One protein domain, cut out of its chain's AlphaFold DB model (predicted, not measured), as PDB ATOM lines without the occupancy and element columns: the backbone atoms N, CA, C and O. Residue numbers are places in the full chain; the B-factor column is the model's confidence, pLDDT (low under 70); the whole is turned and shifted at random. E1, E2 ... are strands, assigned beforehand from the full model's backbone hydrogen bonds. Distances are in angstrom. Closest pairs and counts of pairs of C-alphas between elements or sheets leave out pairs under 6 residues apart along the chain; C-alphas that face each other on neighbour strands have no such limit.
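What this domain is: This is residues 36 to 59, 83 to 94, 113 to 118, 154 to 248 and 255 to 261 of the 606 residues of an uncharacterized protein of Planctomycetaceae bacterium (UniProt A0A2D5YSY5). Two twisted sheets stand partly face to face, the larger of five strands and the smaller of four, closest where edge strand E8 of the larger meets E4 and E5 of the smaller. Beyond E4 a small two-strand sheet, E2 and E3, extends the row on that side, and residues 53 to 59 stick out as a free arm after E1. The printed part has 144 residues, with no named helix and eleven strands, E1 to E11 in chain order; the class is all strand, though under half of the residues, 60 of 144, are in named elements. The sheet orders are E1, E11, E10, E9, E8, mixed; E4, E5, E6, E7, antiparallel; and E2, E3, antiparallel. The whole is compact, with a radius of gyration of the C-alphas of 16.2 A and spans of 48 by 42 by 28 A.

How they stand to each other: Begin with the twisted large sheet, where E8, residues 208 to 215, E9, 218 to 223, E10, 227 to 232, and E11, 237 to 243, form a meander, each strand the antiparallel neighbour of the one before. Look for N 212 and O 220 at 2.9 A, N 221 and O 229 at 2.9 A, and N 239 and O 230 at 2.8 A. At the other edge E1, residues 47 to 49, is parallel to E11, with N 49 and O 241 at 2.9 A. The second sheet is also a meander: E4, residues 159 to 162, E5, 168 to 172, E6, 179 to 183, and E7, 189 to 194. Here N 170 and O 161 are 2.8 A apart, N 171 and O 180 2.8 A, and N 181 and O 192 2.8 A. These two sheets form a sandwich, two sheets face to face, their strands at 31 degrees. The closest C-alphas of E4 and E8 are those of Ser 161 and Ala 212, 5.0 A apart. E2, residues 88 to 92, and E3, 113 to 117, are antiparallel neighbours, with N 114 and O 91 at 3.0 A. The closest C-alphas of E3 and E4 are those of Val 116 and Val 162, 5.8 A apart.

Where its parts are: Find C-alpha 208 at (4.999, 12.767, 7.383), where E8 begins; it runs 19.5 A. E11 runs 17.5 A to C-alpha 243 at (13.771, 6.170, -1.437), E9 16.9 A, E10 16.4 A and E7 15.6 A. Find E1 at C-alpha 47, (8.906, 8.207, -11.879).

The domain as a whole: The C-alphas of Pro 84 and Glu 248, the two farthest apart, are 51.2 A apart. The gaps across the cuts are 34.9 A from C-alpha 59 to 83, 9.5 A from 94 to 113, 22.4 A from 118 to 154 and 8.2 A from 248 to 255. The link from E7 to E8 is long, with 13 residues. The mean pLDDT of the printed part is 77.6, and 43 residues are under 70, among them residues 83 to 94 and 113 to 118.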
ATOM      1  N   PRO A  36     -13.010  20.109   3.154       77.50
ATOM      2  CA  PRO A  36     -12.695  19.892   1.754       77.50
ATOM      3  C   PRO A  36     -12.405  18.418   1.511       77.50
ATOM      4  O   PRO A  36     -11.658  17.795   2.289       77.50
ATOM      5  N   GLU A  37     -13.024  17.884   0.462       85.19
ATOM      6  CA  GLU A  37     -12.887  16.488   0.082       85.19
ATOM      7  C   GLU A  37     -11.405  16.154  -0.115       85.19
ATOM      8  O   GLU A  37     -10.623  16.939  -0.658       85.19
ATOM      9  N   VAL A  38     -10.998  14.993   0.395       85.12
ATOM     10  CA  VAL A  38      -9.617  14.536   0.266       85.12
ATOM     11  C   VAL A  38      -9.413  14.049  -1.161       85.12
ATOM     12  O   VAL A  38      -9.947  13.013  -1.557       85.12
ATOM     13  N   THR A  39      -8.580  14.762  -1.910       87.19
ATOM     14  CA  THR A  39      -8.090  14.320  -3.208       87.19
ATOM     15  C   THR A  39      -7.304  13.026  -3.017       87.19
ATOM     16  O   THR A  39      -6.350  12.954  -2.230       87.19
ATOM     17  N   ARG A  40      -7.713  11.967  -3.721       86.75
ATOM     18  CA  ARG A  40      -6.966  10.706  -3.717       86.75
ATOM     19  C   ARG A  40      -5.623  10.944  -4.418       86.75
ATOM     20  O   ARG A  40      -5.640  11.367  -5.569       86.75
ATOM     21  N   PRO A  41      -4.478  10.697  -3.757       85.00
ATOM     22  CA  PRO A  41      -3.178  10.913  -4.378       85.00
ATOM     23  C   PRO A  41      -2.998   9.958  -5.560       85.00
ATOM     24  O   PRO A  41      -3.075   8.739  -5.384       85.00
ATOM     25  N   ASP A  42      -2.720  10.501  -6.742       90.75
ATOM     26  CA  ASP A  42      -2.405   9.699  -7.921       90.75
ATOM     27  C   ASP A  42      -0.908   9.364  -7.936       90.75
ATOM     28  O   ASP A  42      -0.050  10.244  -7.960       90.75
ATOM     29  N   ARG A  43      -0.585   8.069  -7.896       88.12
ATOM     30  CA  ARG A  43       0.790   7.551  -7.984       88.12
ATOM     31  C   ARG A  43       1.039   6.765  -9.270       88.12
ATOM     32  O   ARG A  43       2.116   6.194  -9.414       88.12
ATOM     33  N   SER A  44       0.067   6.701 -10.179       86.50
ATOM     34  CA  SER A  44       0.159   5.902 -11.407       86.50
ATOM     35  C   SER A  44       1.253   6.401 -12.358       86.50
ATOM     36  O   SER A  44       1.848   5.603 -13.074       86.50
ATOM     37  N   GLN A  45       1.566   7.700 -12.308       84.25
ATOM     38  CA  GLN A  45       2.554   8.361 -13.169       84.25
ATOM     39  C   GLN A  45       3.922   8.568 -12.499       84.25
ATOM     40  O   GLN A  45       4.770   9.278 -13.037       84.25
ATOM     41  N   ILE A  46       4.152   7.983 -11.318       91.88
ATOM     42  CA  ILE A  46       5.340   8.293 -10.522       91.88
ATOM     43  C   ILE A  46       6.618   7.739 -11.160       91.88
ATOM     44  O   ILE A  46       6.787   6.528 -11.326       91.88
ATOM     45  N   VAL A  47       7.570   8.624 -11.448       91.25
ATOM     46  CA  VAL A  47       8.906   8.207 -11.879       91.25
ATOM     47  C   VAL A  47       9.724   7.812 -10.649       91.25
ATOM     48  O   VAL A  47       9.958   8.619  -9.746       91.25
ATOM     49  N   ASN A  48      10.161   6.554 -10.586       89.75
ATOM     50  CA  ASN A  48      11.047   6.085  -9.522       89.75
ATOM     51  C   ASN A  48      12.487   6.430  -9.870       89.75
ATOM     52  O   ASN A  48      13.091   5.797 -10.734       89.75
ATOM     53  N   ILE A  49      13.034   7.415  -9.173       90.31
ATOM     54  CA  ILE A  49      14.427   7.799  -9.334       90.31
ATOM     55  C   ILE A  49      15.280   6.829  -8.506       90.31
ATOM     56  O   ILE A  49      14.972   6.594  -7.325       90.31
ATOM     57  N   PRO A  50      16.331   6.228  -9.096       84.44
ATOM     58  CA  PRO A  50      17.231   5.368  -8.349       84.44
ATOM     59  C   PRO A  50      17.838   6.146  -7.184       84.44
ATOM     60  O   PRO A  50      18.071   7.354  -7.252       84.44
ATOM     61  N   ARG A  51      18.100   5.437  -6.088       77.75
ATOM     62  CA  ARG A  51      18.786   6.034  -4.948       77.75
ATOM     63  C   ARG A  51      20.150   6.578  -5.405       77.75
ATOM     64  O   ARG A  51      20.818   5.883  -6.174       77.75
ATOM     65  N   PRO A  52      20.592   7.742  -4.901       73.69
ATOM     66  CA  PRO A  52      21.961   8.182  -5.120       73.69
ATOM     67  C   PRO A  52      22.963   7.098  -4.717       73.69
ATOM     68  O   PRO A  52      22.953   6.615  -3.579       73.69
ATOM     69  N   GLY A  53      23.786   6.684  -5.682       69.25
ATOM     70  CA  GLY A  53      24.988   5.903  -5.416       69.25
ATOM     71  C   GLY A  53      26.062   6.772  -4.759       69.25
ATOM     72  O   GLY A  53      25.869   7.970  -4.559       69.25
ATOM     73  N   HIS A  54      27.217   6.182  -4.458       59.03
ATOM     74  CA  HIS A  54      28.425   6.939  -4.128       59.03
ATOM     75  C   HIS A  54      28.955   7.616  -5.406       59.03
ATOM     76  O   HIS A  54      29.946   7.176  -5.978       59.03
ATOM     77  N   LEU A  55      28.243   8.615  -5.932       49.38
ATOM     78  CA  LEU A  55      28.715   9.409  -7.066       49.38
ATOM     79  C   LEU A  55      29.627  10.529  -6.555       49.38
ATOM     80  O   LEU A  55      29.254  11.256  -5.636       49.38
ATOM     81  N   ILE A  56      30.801  10.665  -7.175       51.22
ATOM     82  CA  ILE A  56      31.823  11.681  -6.855       51.22
ATOM     83  C   ILE A  56      31.874  12.782  -7.942       51.22
ATOM     84  O   ILE A  56      32.677  13.704  -7.862       51.22
ATOM     85  N   GLU A  57      31.014  12.742  -8.962       47.81
ATOM     86  CA  GLU A  57      31.059  13.731 -10.049       47.81
ATOM     87  C   GLU A  57      30.276  15.008  -9.711       47.81
ATOM     88  O   GLU A  57      29.109  14.961  -9.320       47.81
ATOM     89  N   TRP A  58      30.944  16.157  -9.865       55.03
ATOM     90  CA  TRP A  58      30.446  17.489  -9.515       55.03
ATOM     91  C   TRP A  58      30.192  18.340 -10.760       55.03
ATOM     92  O   TRP A  58      31.090  18.545 -11.572       55.03
ATOM     93  N   THR A  59      29.005  18.946 -10.852       46.16
ATOM     94  CA  THR A  59      28.746  20.085 -11.751       46.16
ATOM     95  C   THR A  59      27.770  21.062 -11.090       46.16
ATOM     96  O   THR A  59      26.581  20.754 -10.975       46.16
ATOM     97  N   ALA A  83       9.332  43.346   5.222       30.97
ATOM     98  CA  ALA A  83      10.424  44.169   5.725       30.97
ATOM     99  C   ALA A  83      11.008  44.924   4.516       30.97
ATOM    100  O   ALA A  83      11.548  44.278   3.624       30.97
ATOM    101  N   PRO A  84      10.938  46.263   4.441       34.94
ATOM    102  CA  PRO A  84      11.340  46.995   3.236       34.94
ATOM    103  C   PRO A  84      12.836  46.857   2.879       34.94
ATOM    104  O   PRO A  84      13.249  47.259   1.799       34.94
ATOM    105  N   ALA A  85      13.638  46.241   3.757       33.38
ATOM    106  CA  ALA A  85      15.053  45.928   3.548       33.38
ATOM    107  C   ALA A  85      15.357  44.429   3.335       33.38
ATOM    108  O   ALA A  85      16.515  44.065   3.150       33.38
ATOM    109  N   ALA A  86      14.363  43.540   3.387       33.75
ATOM    110  CA  ALA A  86      14.581  42.110   3.217       33.75
ATOM    111  C   ALA A  86      13.331  41.484   2.602       33.75
ATOM    112  O   ALA A  86      12.270  41.551   3.212       33.75
ATOM    113  N   ASN A  87      13.453  40.870   1.422       37.00
ATOM    114  CA  ASN A  87      12.407  40.119   0.708       37.00
ATOM    115  C   ASN A  87      11.892  38.902   1.519       37.00
ATOM    116  O   ASN A  87      12.024  37.751   1.102       37.00
ATOM    117  N   ILE A  88      11.366  39.137   2.717       35.12
ATOM    118  CA  ILE A  88      11.046  38.146   3.734       35.12
ATOM    119  C   ILE A  88       9.624  38.414   4.211       35.12
ATOM    120  O   ILE A  88       9.322  39.490   4.730       35.12
ATOM    121  N   MET A  89       8.770  37.403   4.070       38.50
ATOM    122  CA  MET A  89       7.505  37.322   4.792       38.50
ATOM    123  C   MET A  89       7.719  36.435   6.015       38.50
ATOM    124  O   MET A  89       8.269  35.334   5.900       38.50
ATOM    125  N   VAL A  90       7.273  36.912   7.175       40.88
ATOM    126  CA  VAL A  90       7.233  36.125   8.408       40.88
ATOM    127  C   VAL A  90       5.771  35.863   8.738       40.88
ATOM    128  O   VAL A  90       5.036  36.792   9.066       40.88
ATOM    129  N   ALA A  91       5.346  34.606   8.631       38.34
ATOM    130  CA  ALA A  91       4.036  34.174   9.103       38.34
ATOM    131  C   ALA A  91       4.161  33.715  10.561       38.34
ATOM    132  O   ALA A  91       4.976  32.841  10.869       38.34
ATOM    133  N   LEU A  92       3.365  34.310  11.451       37.53
ATOM    134  CA  LEU A  92       3.262  33.939  12.862       37.53
ATOM    135  C   LEU A  92       1.864  33.398  13.107       37.53
ATOM    136  O   LEU A  92       0.887  34.059  12.767       37.53
ATOM    137  N   THR A  93       1.780  32.210  13.696       37.03
ATOM    138  CA  THR A  93       0.508  31.662  14.172       37.03
ATOM    139  C   THR A  93       0.519  31.719  15.694       37.03
ATOM    140  O   THR A  93       1.548  31.447  16.317       37.03
ATOM    141  N   VAL A  94      -0.587  32.178  16.276       34.53
ATOM    142  CA  VAL A  94      -0.774  32.367  17.715       34.53
ATOM    143  C   VAL A  94      -2.117  31.773  18.062       34.53
ATOM    144  O   VAL A  94      -3.111  32.172  17.459       34.53
ATOM    145  N   ALA A 113       7.017  29.900  13.621       33.12
ATOM    146  CA  ALA A 113       7.091  30.932  12.591       33.12
ATOM    147  C   ALA A 113       7.500  30.278  11.268       33.12
ATOM    148  O   ALA A 113       8.325  29.370  11.250       33.12
ATOM    149  N   HIS A 114       6.931  30.717  10.150       36.59
ATOM    150  CA  HIS A 114       7.222  30.147   8.833       36.59
ATOM    151  C   HIS A 114       7.760  31.227   7.897       36.59
ATOM    152  O   HIS A 114       7.329  32.380   7.959       36.59
ATOM    153  N   ARG A 115       8.738  30.858   7.062       38.97
ATOM    154  CA  ARG A 115       9.451  31.773   6.160       38.97
ATOM    155  C   ARG A 115       8.927  31.674   4.729       38.97
ATOM    156  O   ARG A 115       8.762  30.572   4.216       38.97
ATOM    157  N   VAL A 116       8.837  32.835   4.080       35.75
ATOM    158  CA  VAL A 116       8.839  33.006   2.618       35.75
ATOM    159  C   VAL A 116      10.045  33.846   2.226       35.75
ATOM    160  O   VAL A 116      10.290  34.885   2.840       35.75
ATOM    161  N   GLN A 117      10.781  33.425   1.200       35.25
ATOM    162  CA  GLN A 117      11.684  34.303   0.460       35.25
ATOM    163  C   GLN A 117      10.981  34.707  -0.835       35.25
ATOM    164  O   GLN A 117      10.778  33.853  -1.692       35.25
ATOM    165  N   LEU A 118      10.611  35.983  -0.956       32.50
ATOM    166  CA  LEU A 118       9.987  36.508  -2.171       32.50
ATOM    167  C   LEU A 118      11.060  36.638  -3.260       32.50
ATOM    168  O   LEU A 118      12.055  37.338  -3.076       32.50
ATOM    169  N   LEU A 154      -5.399  27.984  12.480       49.66
ATOM    170  CA  LEU A 154      -4.305  27.054  12.266       49.66
ATOM    171  C   LEU A 154      -3.780  26.636  13.640       49.66
ATOM    172  O   LEU A 154      -3.160  27.437  14.333       49.66
ATOM    173  N   LEU A 155      -3.968  25.372  14.024       52.91
ATOM    174  CA  LEU A 155      -3.239  24.832  15.171       52.91
ATOM    175  C   LEU A 155      -1.737  24.980  14.880       52.91
ATOM    176  O   LEU A 155      -1.274  24.541  13.826       52.91
ATOM    177  N   ASN A 156      -0.972  25.576  15.795       51.97
ATOM    178  CA  ASN A 156       0.427  25.982  15.577       51.97
ATOM    179  C   ASN A 156       1.383  24.868  15.100       51.97
ATOM    180  O   ASN A 156       2.420  25.156  14.504       51.97
ATOM    181  N   ASP A 157       1.050  23.594  15.321       54.97
ATOM    182  CA  ASP A 157       1.827  22.446  14.826       54.97
ATOM    183  C   ASP A 157       1.618  22.118  13.347       54.97
ATOM    184  O   ASP A 157       2.297  21.239  12.800       54.97
ATOM    185  N   SER A 158       0.684  22.816  12.715       75.81
ATOM    186  CA  SER A 158       0.128  22.430  11.432       75.81
ATOM    187  C   SER A 158       0.797  23.159  10.283       75.81
ATOM    188  O   SER A 158       0.997  22.558   9.242       75.81
ATOM    189  N   LEU A 159       1.192  24.426  10.410       86.31
ATOM    190  CA  LEU A 159       1.853  25.095   9.288       86.31
ATOM    191  C   LEU A 159       3.190  24.380   8.990       86.31
ATOM    192  O   LEU A 159       3.976  24.072   9.883       86.31
ATOM    193  N   MET A 160       3.412  24.018   7.729       88.75
ATOM    194  CA  MET A 160       4.581  23.257   7.269       88.75
ATOM    195  C   MET A 160       5.478  24.134   6.406       88.75
ATOM    196  O   MET A 160       6.696  24.152   6.580       88.75
ATOM    197  N   SER A 161       4.878  24.886   5.483       91.56
ATOM    198  CA  SER A 161       5.604  25.675   4.494       91.56
ATOM    199  C   SER A 161       4.742  26.798   3.934       91.56
ATOM    200  O   SER A 161       3.517  26.767   4.033       91.56
ATOM    201  N   VAL A 162       5.397  27.786   3.338       90.50
ATOM    202  CA  VAL A 162       4.765  28.869   2.597       90.50
ATOM    203  C   VAL A 162       5.475  28.965   1.248       90.50
ATOM    204  O   VAL A 162       6.697  28.829   1.179       90.50
ATOM    205  N   SER A 163       4.707  29.145   0.175       92.56
ATOM    206  CA  SER A 163       5.225  29.286  -1.193       92.56
ATOM    207  C   SER A 163       6.245  30.424  -1.310       92.56
ATOM    208  O   SER A 163       6.122  31.404  -0.577       92.56
ATOM    209  N   PRO A 164       7.207  30.363  -2.254       88.25
ATOM    210  CA  PRO A 164       8.113  31.481  -2.542       88.25
ATOM    211  C   PRO A 164       7.413  32.807  -2.855       88.25
ATOM    212  O   PRO A 164       7.965  33.858  -2.569       88.25
ATOM    213  N   THR A 165       6.213  32.787  -3.430       89.12
ATOM    214  CA  THR A 165       5.406  33.992  -3.694       89.12
ATOM    215  C   THR A 165       4.710  34.515  -2.438       89.12
ATOM    216  O   THR A 165       4.267  35.657  -2.403       89.12
ATOM    217  N   GLY A 166       4.617  33.686  -1.395       89.38
ATOM    218  CA  GLY A 166       3.872  33.975  -0.176       89.38
ATOM    219  C   GLY A 166       2.359  33.923  -0.347       89.38
ATOM    220  O   GLY A 166       1.634  34.186   0.604       89.38
ATOM    221  N   ASP A 167       1.884  33.545  -1.533       93.81
ATOM    222  CA  ASP A 167       0.464  33.510  -1.870       93.81
ATOM    223  C   ASP A 167      -0.202  32.195  -1.447       93.81
ATOM    224  O   ASP A 167      -1.428  32.109  -1.424       93.81
ATOM    225  N   ARG A 168       0.581  31.166  -1.101       94.38
ATOM    226  CA  ARG A 168       0.099  29.846  -0.667       94.38
ATOM    227  C   ARG A 168       0.768  29.368   0.613       94.38
ATOM    228  O   ARG A 168       1.969  29.571   0.792       94.38
ATOM    229  N   VAL A 169       0.012  28.657   1.445       94.19
ATOM    230  CA  VAL A 169       0.483  27.982   2.662       94.19
ATOM    231  C   VAL A 169       0.172  26.491   2.604       94.19
ATOM    232  O   VAL A 169      -0.845  26.077   2.050       94.19
ATOM    233  N   LEU A 170       1.054  25.686   3.188       94.31
ATOM    234  CA  LEU A 170       0.899  24.245   3.329       94.31
ATOM    235  C   LEU A 170       0.763  23.903   4.804       94.31
ATOM    236  O   LEU A 170       1.640  24.233   5.601       94.31
ATOM    237  N   VAL A 171      -0.312  23.213   5.148       91.12
ATOM    238  CA  VAL A 171      -0.727  22.921   6.515       91.12
ATOM    239  C   VAL A 171      -0.855  21.407   6.677       91.12
ATOM    240  O   VAL A 171      -1.296  20.718   5.770       91.12
ATOM    241  N   LYS A 172      -0.453  20.867   7.820       89.62
ATOM    242  CA  LYS A 172      -0.560  19.472   8.227       89.62
ATOM    243  C   LYS A 172      -1.641  19.366   9.284       89.62
ATOM    244  O   LYS A 172      -1.462  19.867  10.386       89.62
ATOM    245  N   THR A 173      -2.725  18.675   8.987       82.62
ATOM    246  CA  THR A 173      -3.768  18.426   9.985       82.62
ATOM    247  C   THR A 173      -3.283  17.426  11.039       82.62
ATOM    248  O   THR A 173      -2.481  16.520  10.770       82.62
ATOM    249  N   THR A 174      -3.714  17.631  12.283       69.88
ATOM    250  CA  THR A 174      -3.321  16.805  13.429       69.88
ATOM    251  C   THR A 174      -3.789  15.350  13.250       69.88
ATOM    252  O   THR A 174      -4.781  15.066  12.584       69.88
ATOM    253  N   GLY A 175      -3.036  14.394  13.802       68.25
ATOM    254  CA  GLY A 175      -3.416  12.973  13.852       68.25
ATOM    255  C   GLY A 175      -2.910  12.111  12.694       68.25
ATOM    256  O   GLY A 175      -2.175  11.159  12.936       68.25
ATOM    257  N   ASN A 176      -3.222  12.452  11.439       71.62
ATOM    258  CA  ASN A 176      -3.150  11.449  10.356       71.62
ATOM    259  C   ASN A 176      -2.147  11.772   9.235       71.62
ATOM    260  O   ASN A 176      -2.039  11.039   8.254       71.62
ATOM    261  N   GLY A 177      -1.400  12.874   9.354       82.62
ATOM    262  CA  GLY A 177      -0.409  13.262   8.346       82.62
ATOM    263  C   GLY A 177      -1.002  13.745   7.019       82.62
ATOM    264  O   GLY A 177      -0.268  13.785   6.030       82.62
ATOM    265  N   ARG A 178      -2.289  14.123   7.002       90.25
ATOM    266  CA  ARG A 178      -2.913  14.841   5.883       90.25
ATOM    267  C   ARG A 178      -2.262  16.209   5.722       90.25
ATOM    268  O   ARG A 178      -1.919  16.867   6.706       90.25
ATOM    269  N   LEU A 179      -2.093  16.599   4.466       93.50
ATOM    270  CA  LEU A 179      -1.664  17.922   4.053       93.50
ATOM    271  C   LEU A 179      -2.819  18.652   3.382       93.50
ATOM    272  O   LEU A 179      -3.550  18.060   2.595       93.50
ATOM    273  N   ASP A 180      -2.926  19.940   3.670       93.81
ATOM    274  CA  ASP A 180      -3.871  20.873   3.083       93.81
ATOM    275  C   ASP A 180      -3.092  22.069   2.535       93.81
ATOM    276  O   ASP A 180      -2.311  22.703   3.251       93.81
ATOM    277  N   MET A 181      -3.297  22.386   1.261       94.88
ATOM    278  CA  MET A 181      -2.740  23.576   0.632       94.88
ATOM    279  C   MET A 181      -3.828  24.631   0.477       94.88
ATOM    280  O   MET A 181      -4.924  24.348  -0.004       94.88
ATOM    281  N   TRP A 182      -3.500  25.862   0.852       93.50
ATOM    282  CA  TRP A 182      -4.402  27.006   0.786       93.50
ATOM    283  C   TRP A 182      -3.747  28.134   0.004       93.50
ATOM    284  O   TRP A 182      -2.562  28.406   0.191       93.50
ATOM    285  N   SER A 183      -4.520  28.828  -0.823       93.38
ATOM    286  CA  SER A 183      -4.159  30.166  -1.288       93.38
ATOM    287  C   SER A 183      -4.589  31.160  -0.223       93.38
ATOM    288  O   SER A 183      -5.722  31.103   0.241       93.38
ATOM    289  N   ILE A 184      -3.711  32.093   0.124       91.75
ATOM    290  CA  ILE A 184      -3.959  33.187   1.069       91.75
ATOM    291  C   ILE A 184      -3.970  34.562   0.392       91.75
ATOM    292  O   ILE A 184      -4.223  35.571   1.048       91.75
ATOM    293  N   LYS A 185      -3.752  34.621  -0.926       89.31
ATOM    294  CA  LYS A 185      -3.862  35.861  -1.697       89.31
ATOM    295  C   LYS A 185      -5.313  36.344  -1.742       89.31
ATOM    296  O   LYS A 185      -6.196  35.613  -2.189       89.31
ATOM    297  N   ASN A 186      -5.547  37.595  -1.342       87.56
ATOM    298  CA  ASN A 186      -6.853  38.267  -1.253       87.56
ATOM    299  C   ASN A 186      -7.826  37.632  -0.243       87.56
ATOM    300  O   ASN A 186      -8.155  38.249   0.768       87.56
ATOM    301  N   ARG A 187      -8.292  36.409  -0.518       85.56
ATOM    302  CA  ARG A 187      -9.190  35.626   0.334       85.56
ATOM    303  C   ARG A 187      -8.680  34.195   0.409       85.56
ATOM    304  O   ARG A 187      -8.429  33.571  -0.624       85.56
ATOM    305  N   ALA A 188      -8.579  33.693   1.638       88.12
ATOM    306  CA  ALA A 188      -8.202  32.314   1.888       88.12
ATOM    307  C   ALA A 188      -9.160  31.362   1.156       88.12
ATOM    308  O   ALA A 188     -10.372  31.430   1.366       88.12
ATOM    309  N   HIS A 189      -8.623  30.501   0.296       91.25
ATOM    310  CA  HIS A 189      -9.374  29.413  -0.322       91.25
ATOM    311  C   HIS A 189      -8.532  28.144  -0.360       91.25
ATOM    312  O   HIS A 189      -7.310  28.184  -0.542       91.25
ATOM    313  N   HIS A 190      -9.200  27.019  -0.136       93.38
ATOM    314  CA  HIS A 190      -8.584  25.703  -0.173       93.38
ATOM    315  C   HIS A 190      -8.234  25.340  -1.616       93.38
ATOM    316  O   HIS A 190      -9.008  25.628  -2.526       93.38
ATOM    317  N   ILE A 191      -7.050  24.764  -1.824       95.25
ATOM    318  CA  ILE A 191      -6.588  24.324  -3.145       95.25
ATOM    319  C   ILE A 191      -6.636  22.801  -3.245       95.25
ATOM    320  O   ILE A 191      -7.110  22.274  -4.244       95.25
ATOM    321  N   ALA A 192      -6.088  22.102  -2.248       96.06
ATOM    322  CA  ALA A 192      -5.958  20.650  -2.277       96.06
ATOM    323  C   ALA A 192      -5.792  20.069  -0.870       96.06
ATOM    324  O   ALA A 192      -5.194  20.705   0.001       96.06
ATOM    325  N   ALA A 193      -6.286  18.848  -0.663       93.50
ATOM    326  CA  ALA A 193      -6.105  18.070   0.559       93.50
ATOM    327  C   ALA A 193      -5.748  16.626   0.214       93.50
ATOM    328  O   ALA A 193      -6.495  15.985  -0.516       93.50
ATOM    329  N   TRP A 194      -4.657  16.079   0.751       94.50
ATOM    330  CA  TRP A 194      -4.265  14.697   0.455       94.50
ATOM    331  C   TRP A 194      -3.447  14.051   1.575       94.50
ATOM    332  O   TRP A 194      -2.923  14.718   2.470       94.50
ATOM    333  N   TYR A 195      -3.319  12.722   1.518       92.94
ATOM    334  CA  TYR A 195      -2.439  11.932   2.382       92.94
ATOM    335  C   TYR A 195      -1.213  11.467   1.589       92.94
ATOM    336  O   TYR A 195      -1.307  10.457   0.888       92.94
ATOM    337  N   PRO A 196      -0.044  12.126   1.713       93.06
ATOM    338  CA  PRO A 196       1.111  11.824   0.865       93.06
ATOM    339  C   PRO A 196       1.560  10.363   0.935       93.06
ATOM    340  O   PRO A 196       2.020   9.807  -0.057       93.06
ATOM    341  N   TYR A 197       1.404   9.716   2.095       90.31
ATOM    342  CA  TYR A 197       1.925   8.371   2.355       90.31
ATOM    343  C   TYR A 197       0.868   7.283   2.544       90.31
ATOM    344  O   TYR A 197       1.241   6.190   2.949       90.31
ATOM    345  N   ALA A 198      -0.393   7.564   2.188       75.12
ATOM    346  CA  ALA A 198      -1.556   6.685   2.344       75.12
ATOM    347  C   ALA A 198      -1.696   6.091   3.761       75.12
ATOM    348  O   ALA A 198      -0.972   5.193   4.191       75.12
ATOM    349  N   ALA A 199      -2.686   6.582   4.501       60.31
ATOM    350  CA  ALA A 199      -3.106   5.968   5.746       60.31
ATOM    351  C   ALA A 199      -3.877   4.675   5.433       60.31
ATOM    352  O   ALA A 199      -5.105   4.656   5.458       60.31
ATOM    353  N   ASN A 200      -3.179   3.564   5.187       54.00
ATOM    354  CA  ASN A 200      -3.743   2.269   5.561       54.00
ATOM    355  C   ASN A 200      -3.774   2.299   7.091       54.00
ATOM    356  O   ASN A 200      -2.776   1.911   7.689       54.00
ATOM    357  N   ASN A 201      -4.841   2.910   7.631       48.25
ATOM    358  CA  ASN A 201      -5.255   3.369   8.973       48.25
ATOM    359  C   ASN A 201      -4.642   2.713  10.231       48.25
ATOM    360  O   ASN A 201      -5.282   2.551  11.264       48.25
ATOM    361  N   THR A 202      -3.390   2.309  10.156       55.22
ATOM    362  CA  THR A 202      -2.623   1.725  11.231       55.22
ATOM    363  C   THR A 202      -1.924   2.883  11.911       55.22
ATOM    364  O   THR A 202      -1.340   3.757  11.268       55.22
ATOM    365  N   THR A 203      -1.957   2.875  13.234       59.50
ATOM    366  CA  THR A 203      -1.249   3.795  14.137       59.50
ATOM    367  C   THR A 203       0.263   3.909  13.861       59.50
ATOM    368  O   THR A 203       0.934   4.758  14.442       59.50
ATOM    369  N   ASN A 204       0.788   3.111  12.923       56.75
ATOM    370  CA  ASN A 204       2.170   3.055  12.456       56.75
ATOM    371  C   ASN A 204       2.379   3.564  11.011       56.75
ATOM    372  O   ASN A 204       3.458   3.345  10.446       56.75
ATOM    373  N   ALA A 205       1.383   4.215  10.390       54.81
ATOM    374  CA  ALA A 205       1.507   4.773   9.041       54.81
ATOM    375  C   ALA A 205       2.765   5.667   8.919       54.81
ATOM    376  O   ALA A 205       3.123   6.342   9.891       54.81
ATOM    377  N   PRO A 206       3.464   5.676   7.760       61.50
ATOM    378  CA  PRO A 206       4.707   6.419   7.580       61.50
ATOM    379  C   PRO A 206       4.484   7.904   7.871       61.50
ATOM    380  O   PRO A 206       3.994   8.660   7.034       61.50
ATOM    381  N   ALA A 207       4.816   8.321   9.094       81.06
ATOM    382  CA  ALA A 207       4.496   9.662   9.538       81.06
ATOM    383  C   ALA A 207       5.225  10.667   8.643       81.06
ATOM    384  O   ALA A 207       6.446  10.588   8.467       81.06
ATOM    385  N   LEU A 208       4.466  11.609   8.084       89.50
ATOM    386  CA  LEU A 208       4.999  12.767   7.383       89.50
ATOM    387  C   LEU A 208       6.023  13.467   8.287       89.50
ATOM    388  O   LEU A 208       5.655  14.000   9.345       89.50
ATOM    389  N   LEU A 209       7.288  13.434   7.870       87.88
ATOM    390  CA  LEU A 209       8.422  14.008   8.587       87.88
ATOM    391  C   LEU A 209       8.625  15.476   8.208       87.88
ATOM    392  O   LEU A 209       8.880  16.305   9.078       87.88
ATOM    393  N   TRP A 210       8.502  15.794   6.920       93.00
ATOM    394  CA  TRP A 210       8.734  17.131   6.382       93.00
ATOM    395  C   TRP A 210       7.915  17.351   5.108       93.00
ATOM    396  O   TRP A 210       7.624  16.399   4.385       93.00
ATOM    397  N   ALA A 211       7.547  18.602   4.839       95.25
ATOM    398  CA  ALA A 211       6.941  19.011   3.582       95.25
ATOM    399  C   ALA A 211       7.304  20.465   3.265       95.25
ATOM    400  O   ALA A 211       7.403  21.280   4.186       95.25
ATOM    401  N   ALA A 212       7.471  20.794   1.985       96.12
ATOM    402  CA  ALA A 212       7.671  22.165   1.534       96.12
ATOM    403  C   ALA A 212       7.018  22.447   0.186       96.12
ATOM    404  O   ALA A 212       7.005  21.593  -0.695       96.12
ATOM    405  N   ILE A 213       6.516  23.670   0.023       96.44
ATOM    406  CA  ILE A 213       6.089  24.184  -1.274       96.44
ATOM    407  C   ILE A 213       7.349  24.550  -2.064       96.44
ATOM    408  O   ILE A 213       8.151  25.358  -1.599       96.44
ATOM    409  N   LEU A 214       7.514  23.937  -3.235       96.06
ATOM    410  CA  LEU A 214       8.628  24.180  -4.155       96.06
ATOM    411  C   LEU A 214       8.335  25.342  -5.115       96.06
ATOM    412  O   LEU A 214       9.215  26.072  -5.548       96.06
ATOM    413  N   ASN A 215       7.079  25.479  -5.509       95.56
ATOM    414  CA  ASN A 215       6.557  26.590  -6.291       95.56
ATOM    415  C   ASN A 215       5.029  26.528  -6.205       95.56
ATOM    416  O   ASN A 215       4.474  25.688  -5.498       95.56
ATOM    417  N   ASP A 216       4.331  27.392  -6.932       93.94
ATOM    418  CA  ASP A 216       2.872  27.441  -6.877       93.94
ATOM    419  C   ASP A 216       2.203  26.109  -7.265       93.94
ATOM    420  O   ASP A 216       1.111  25.815  -6.792       93.94
ATOM    421  N   THR A 217       2.845  25.270  -8.074       96.94
ATOM    422  CA  THR A 217       2.261  24.024  -8.596       96.94
ATOM    423  C   THR A 217       2.900  22.757  -8.038       96.94
ATOM    424  O   THR A 217       2.412  21.675  -8.345       96.94
ATOM    425  N   HIS A 218       3.939  22.852  -7.203       98.00
ATOM    426  CA  HIS A 218       4.682  21.685  -6.727       98.00
ATOM    427  C   HIS A 218       4.928  21.700  -5.220       98.00
ATOM    428  O   HIS A 218       5.316  22.712  -4.632       98.00
ATOM    429  N   VAL A 219       4.766  20.531  -4.600       97.81
ATOM    430  CA  VAL A 219       5.035  20.292  -3.176       97.81
ATOM    431  C   VAL A 219       5.965  19.096  -3.031       97.81
ATOM    432  O   VAL A 219       5.748  18.060  -3.646       97.81
ATOM    433  N   LEU A 220       6.976  19.212  -2.180       98.06
ATOM    434  CA  LEU A 220       7.828  18.103  -1.766       98.06
ATOM    435  C   LEU A 220       7.374  17.580  -0.408       98.06
ATOM    436  O   LEU A 220       7.067  18.360   0.495       98.06
ATOM    437  N   THR A 221       7.391  16.265  -0.227       96.81
ATOM    438  CA  THR A 221       7.120  15.618   1.062       96.81
ATOM    439  C   THR A 221       8.179  14.575   1.364       96.81
ATOM    440  O   THR A 221       8.630  13.894   0.453       96.81
ATOM    441  N   LEU A 222       8.493  14.362   2.643       94.56
ATOM    442  CA  LEU A 222       9.385  13.305   3.129       94.56
ATOM    443  C   LEU A 222       8.712  12.501   4.253       94.56
ATOM    444  O   LEU A 222       8.178  13.092   5.198       94.56
ATOM    445  N   SER A 223       8.748  11.171   4.177       91.81
ATOM    446  CA  SER A 223       8.271  10.276   5.240       91.81
ATOM    447  C   SER A 223       9.381   9.910   6.230       91.81
ATOM    448  O   SER A 223      10.568   9.968   5.917       91.81
ATOM    449  N   ARG A 224       9.011   9.442   7.431       86.06
ATOM    450  CA  ARG A 224       9.966   8.834   8.383       86.06
ATOM    451  C   ARG A 224      10.668   7.577   7.855       86.06
ATOM    452  O   ARG A 224      11.660   7.162   8.441       86.06
ATOM    453  N   ARG A 225      10.158   6.973   6.779       85.94
ATOM    454  CA  ARG A 225      10.788   5.837   6.091       85.94
ATOM    455  C   ARG A 225      11.756   6.283   4.994       85.94
ATOM    456  O   ARG A 225      12.271   5.438   4.283       85.94
ATOM    457  N   GLY A 226      11.997   7.586   4.839       90.50
ATOM    458  CA  GLY A 226      12.910   8.107   3.825       90.50
ATOM    459  C   GLY A 226      12.316   8.179   2.417       90.50
ATOM    460  O   GLY A 226      13.065   8.398   1.472       90.50
ATOM    461  N   GLU A 227      11.001   8.023   2.247       92.88
ATOM    462  CA  GLU A 227      10.368   8.271   0.946       92.88
ATOM    463  C   GLU A 227      10.248   9.779   0.730       92.88
ATOM    464  O   GLU A 227       9.554  10.447   1.496       92.88
ATOM    465  N   LEU A 228      10.927  10.302  -0.287       95.88
ATOM    466  CA  LEU A 228      10.848  11.686  -0.744       95.88
ATOM    467  C   LEU A 228      10.046  11.716  -2.050       95.88
ATOM    468  O   LEU A 228      10.410  11.026  -3.001       95.88
ATOM    469  N   ILE A 229       8.960  12.486  -2.088       97.06
ATOM    470  CA  ILE A 229       8.041  12.561  -3.235       97.06
ATOM    471  C   ILE A 229       7.797  14.023  -3.603       97.06
ATOM    472  O   ILE A 229       7.558  14.846  -2.715       97.06
ATOM    473  N   GLN A 230       7.816  14.326  -4.902       98.12
ATOM    474  CA  GLN A 230       7.300  15.579  -5.451       98.12
ATOM    475  C   GLN A 230       5.878  15.375  -5.974       98.12
ATOM    476  O   GLN A 230       5.594  14.401  -6.667       98.12
ATOM    477  N   TRP A 231       4.996  16.309  -5.651       98.12
ATOM    478  CA  TRP A 231       3.584  16.301  -6.007       98.12
ATOM    479  C   TRP A 231       3.253  17.514  -6.861       98.12
ATOM    480  O   TRP A 231       3.631  18.627  -6.494       98.12
ATOM    481  N   ARG A 232       2.491  17.310  -7.934       97.88
ATOM    482  CA  ARG A 232       1.849  18.363  -8.718       97.88
ATOM    483  C   ARG A 232       0.497  18.724  -8.101       97.88
ATOM    484  O   ARG A 232      -0.278  17.849  -7.722       97.88
ATOM    485  N   MET A 233       0.226  20.019  -8.008       97.38
ATOM    486  CA  MET A 233      -0.992  20.616  -7.461       97.38
ATOM    487  C   MET A 233      -1.829  21.255  -8.581       97.38
ATOM    488  O   MET A 233      -1.239  21.806  -9.513       97.38
ATOM    489  N   PRO A 234      -3.172  21.272  -8.474       97.00
ATOM    490  CA  PRO A 234      -3.985  20.791  -7.347       97.00
ATOM    491  C   PRO A 234      -4.253  19.276  -7.354       97.00
ATOM    492  O   PRO A 234      -4.699  18.745  -6.344       97.00
ATOM    493  N   ASP A 235      -3.932  18.578  -8.447       96.44
ATOM    494  CA  ASP A 235      -4.321  17.175  -8.689       96.44
ATOM    495  C   ASP A 235      -3.754  16.160  -7.683       96.44
ATOM    496  O   ASP A 235      -4.157  15.000  -7.674       96.44
ATOM    497  N   CYS A 236      -2.790  16.565  -6.851       96.62
ATOM    498  CA  CYS A 236      -2.071  15.690  -5.924       96.62
ATOM    499  C   CYS A 236      -1.434  14.481  -6.635       96.62
ATOM    500  O   CYS A 236      -1.373  13.381  -6.082       96.62
ATOM    501  N   ALA A 237      -0.947  14.697  -7.860       96.50
ATOM    502  CA  ALA A 237      -0.290  13.681  -8.674       96.50
ATOM    503  C   ALA A 237       1.204  13.615  -8.338       96.50
ATOM    504  O   ALA A 237       1.896  14.633  -8.360       96.50
ATOM    505  N   ALA A 238       1.717  12.432  -8.012       96.38
ATOM    506  CA  ALA A 238       3.136  12.237  -7.742       96.38
ATOM    507  C   ALA A 238       3.940  12.287  -9.050       96.38
ATOM    508  O   ALA A 238       3.697  11.499  -9.960       96.38
ATOM    509  N   VAL A 239       4.913  13.194  -9.121       97.19
ATOM    510  CA  VAL A 239       5.768  13.401 -10.299       97.19
ATOM    511  C   VAL A 239       6.953  12.441 -10.257       97.19
ATOM    512  O   VAL A 239       7.148  11.627 -11.157       97.19
ATOM    513  N   TRP A 240       7.717  12.474  -9.165       98.00
ATOM    514  CA  TRP A 240       8.842  11.572  -8.944       98.00
ATOM    515  C   TRP A 240       8.964  11.155  -7.480       98.00
ATOM    516  O   TRP A 240       8.444  11.814  -6.572       98.00
ATOM    517  N   ARG A 241       9.674  10.043  -7.252       96.38
ATOM    518  CA  ARG A 241       9.972   9.486  -5.926       96.38
ATOM    519  C   ARG A 241      11.410   9.012  -5.809       96.38
ATOM    520  O   ARG A 241      11.907   8.320  -6.691       96.38
ATOM    521  N   ILE A 242      12.013   9.289  -4.654       95.06
ATOM    522  CA  ILE A 242      13.311   8.757  -4.219       95.06
ATOM    523  C   ILE A 242      13.113   8.041  -2.882       95.06
ATOM    524  O   ILE A 242      12.470   8.573  -1.976       95.06
ATOM    525  N   ASN A 243      13.688   6.845  -2.731       92.88
ATOM    526  CA  ASN A 243      13.771   6.170  -1.437       92.88
ATOM    527  C   ASN A 243      15.176   6.335  -0.844       92.88
ATOM    528  O   ASN A 243      16.156   5.791  -1.356       92.88
ATOM    529  N   LEU A 244      15.259   7.102   0.240       91.12
ATOM    530  CA  LEU A 244      16.495   7.441   0.938       91.12
ATOM    531  C   LEU A 244      16.872   6.419   2.020       91.12
ATOM    532  O   LEU A 244      17.958   6.517   2.588       91.12
ATOM    533  N   ALA A 245      16.011   5.449   2.339       86.19
ATOM    534  CA  ALA A 245      16.344   4.410   3.311       86.19
ATOM    535  C   ALA A 245      17.464   3.473   2.805       86.19
ATOM    536  O   ALA A 245      17.644   3.294   1.591       86.19
ATOM    537  N   PRO A 246      18.240   2.859   3.719       80.44
ATOM    538  CA  PRO A 246      19.088   1.717   3.386       80.44
ATOM    539  C   PRO A 246      18.263   0.601   2.738       80.44
ATOM    540  O   PRO A 246      17.144   0.329   3.165       80.44
ATOM    541  N   LYS A 247      18.816  -0.023   1.686       73.06
ATOM    542  CA  LYS A 247      18.208  -1.199   1.040       73.06
ATOM    543  C   LYS A 247      18.200  -2.416   1.969       73.06
ATOM    544  O   LYS A 247      17.452  -3.349   1.703       73.06
ATOM    545  N   GLU A 248      19.031  -2.419   3.012       71.50
ATOM    546  CA  GLU A 248      19.191  -3.600   3.847       71.50
ATOM    547  C   GLU A 248      17.963  -3.869   4.726       71.50
ATOM    548  O   GLU A 248      17.544  -3.005   5.508       71.50
ATOM    549  N   PRO A 255      14.383   0.023   9.888       55.53
ATOM    550  CA  PRO A 255      15.586   0.816   9.801       55.53
ATOM    551  C   PRO A 255      15.104   2.232  10.038       55.53
ATOM    552  O   PRO A 255      14.345   2.785   9.236       55.53
ATOM    553  N   ARG A 256      15.449   2.807  11.194       59.69
ATOM    554  CA  ARG A 256      15.254   4.233  11.402       59.69
ATOM    555  C   ARG A 256      16.254   4.860  10.459       59.69
ATOM    556  O   ARG A 256      17.398   5.076  10.840       59.69
ATOM    557  N   ALA A 257      15.836   5.058   9.210       60.81
ATOM    558  CA  ALA A 257      16.574   5.853   8.260       60.81
ATOM    559  C   ALA A 257      16.827   7.163   8.997       60.81
ATOM    560  O   ALA A 257      15.884   7.875   9.360       60.81
ATOM    561  N   VAL A 258      18.089   7.405   9.350       68.69
ATOM    562  CA  VAL A 258      18.462   8.612  10.073       68.69
ATOM    563  C   VAL A 258      18.471   9.719   9.029       68.69
ATOM    564  O   VAL A 258      19.508  10.078   8.480       68.69
ATOM    565  N   VAL A 259      17.267  10.156   8.666       76.81
ATOM    566  CA  VAL A 259      17.043  11.201   7.680       76.81
ATOM    567  C   VAL A 259      16.832  12.491   8.449       76.81
ATOM    568  O   VAL A 259      15.892  12.609   9.243       76.81
ATOM    569  N   SER A 260      17.726  13.456   8.248       85.81
ATOM    570  CA  SER A 260      17.505  14.799   8.778       85.81
ATOM    571  C   SER A 260      16.379  15.477   7.998       85.81
ATOM    572  O   SER A 260      16.050  15.093   6.876       85.81
ATOM    573  N   ARG A 261      15.809  16.554   8.547       89.44
ATOM    574  CA  ARG A 261      14.908  17.408   7.761       89.44
ATOM    575  C   ARG A 261      15.662  17.949   6.532       89.44
ATOM    576  O   ARG A 261      16.741  18.519   6.724       89.44
TER     577      ARG A 261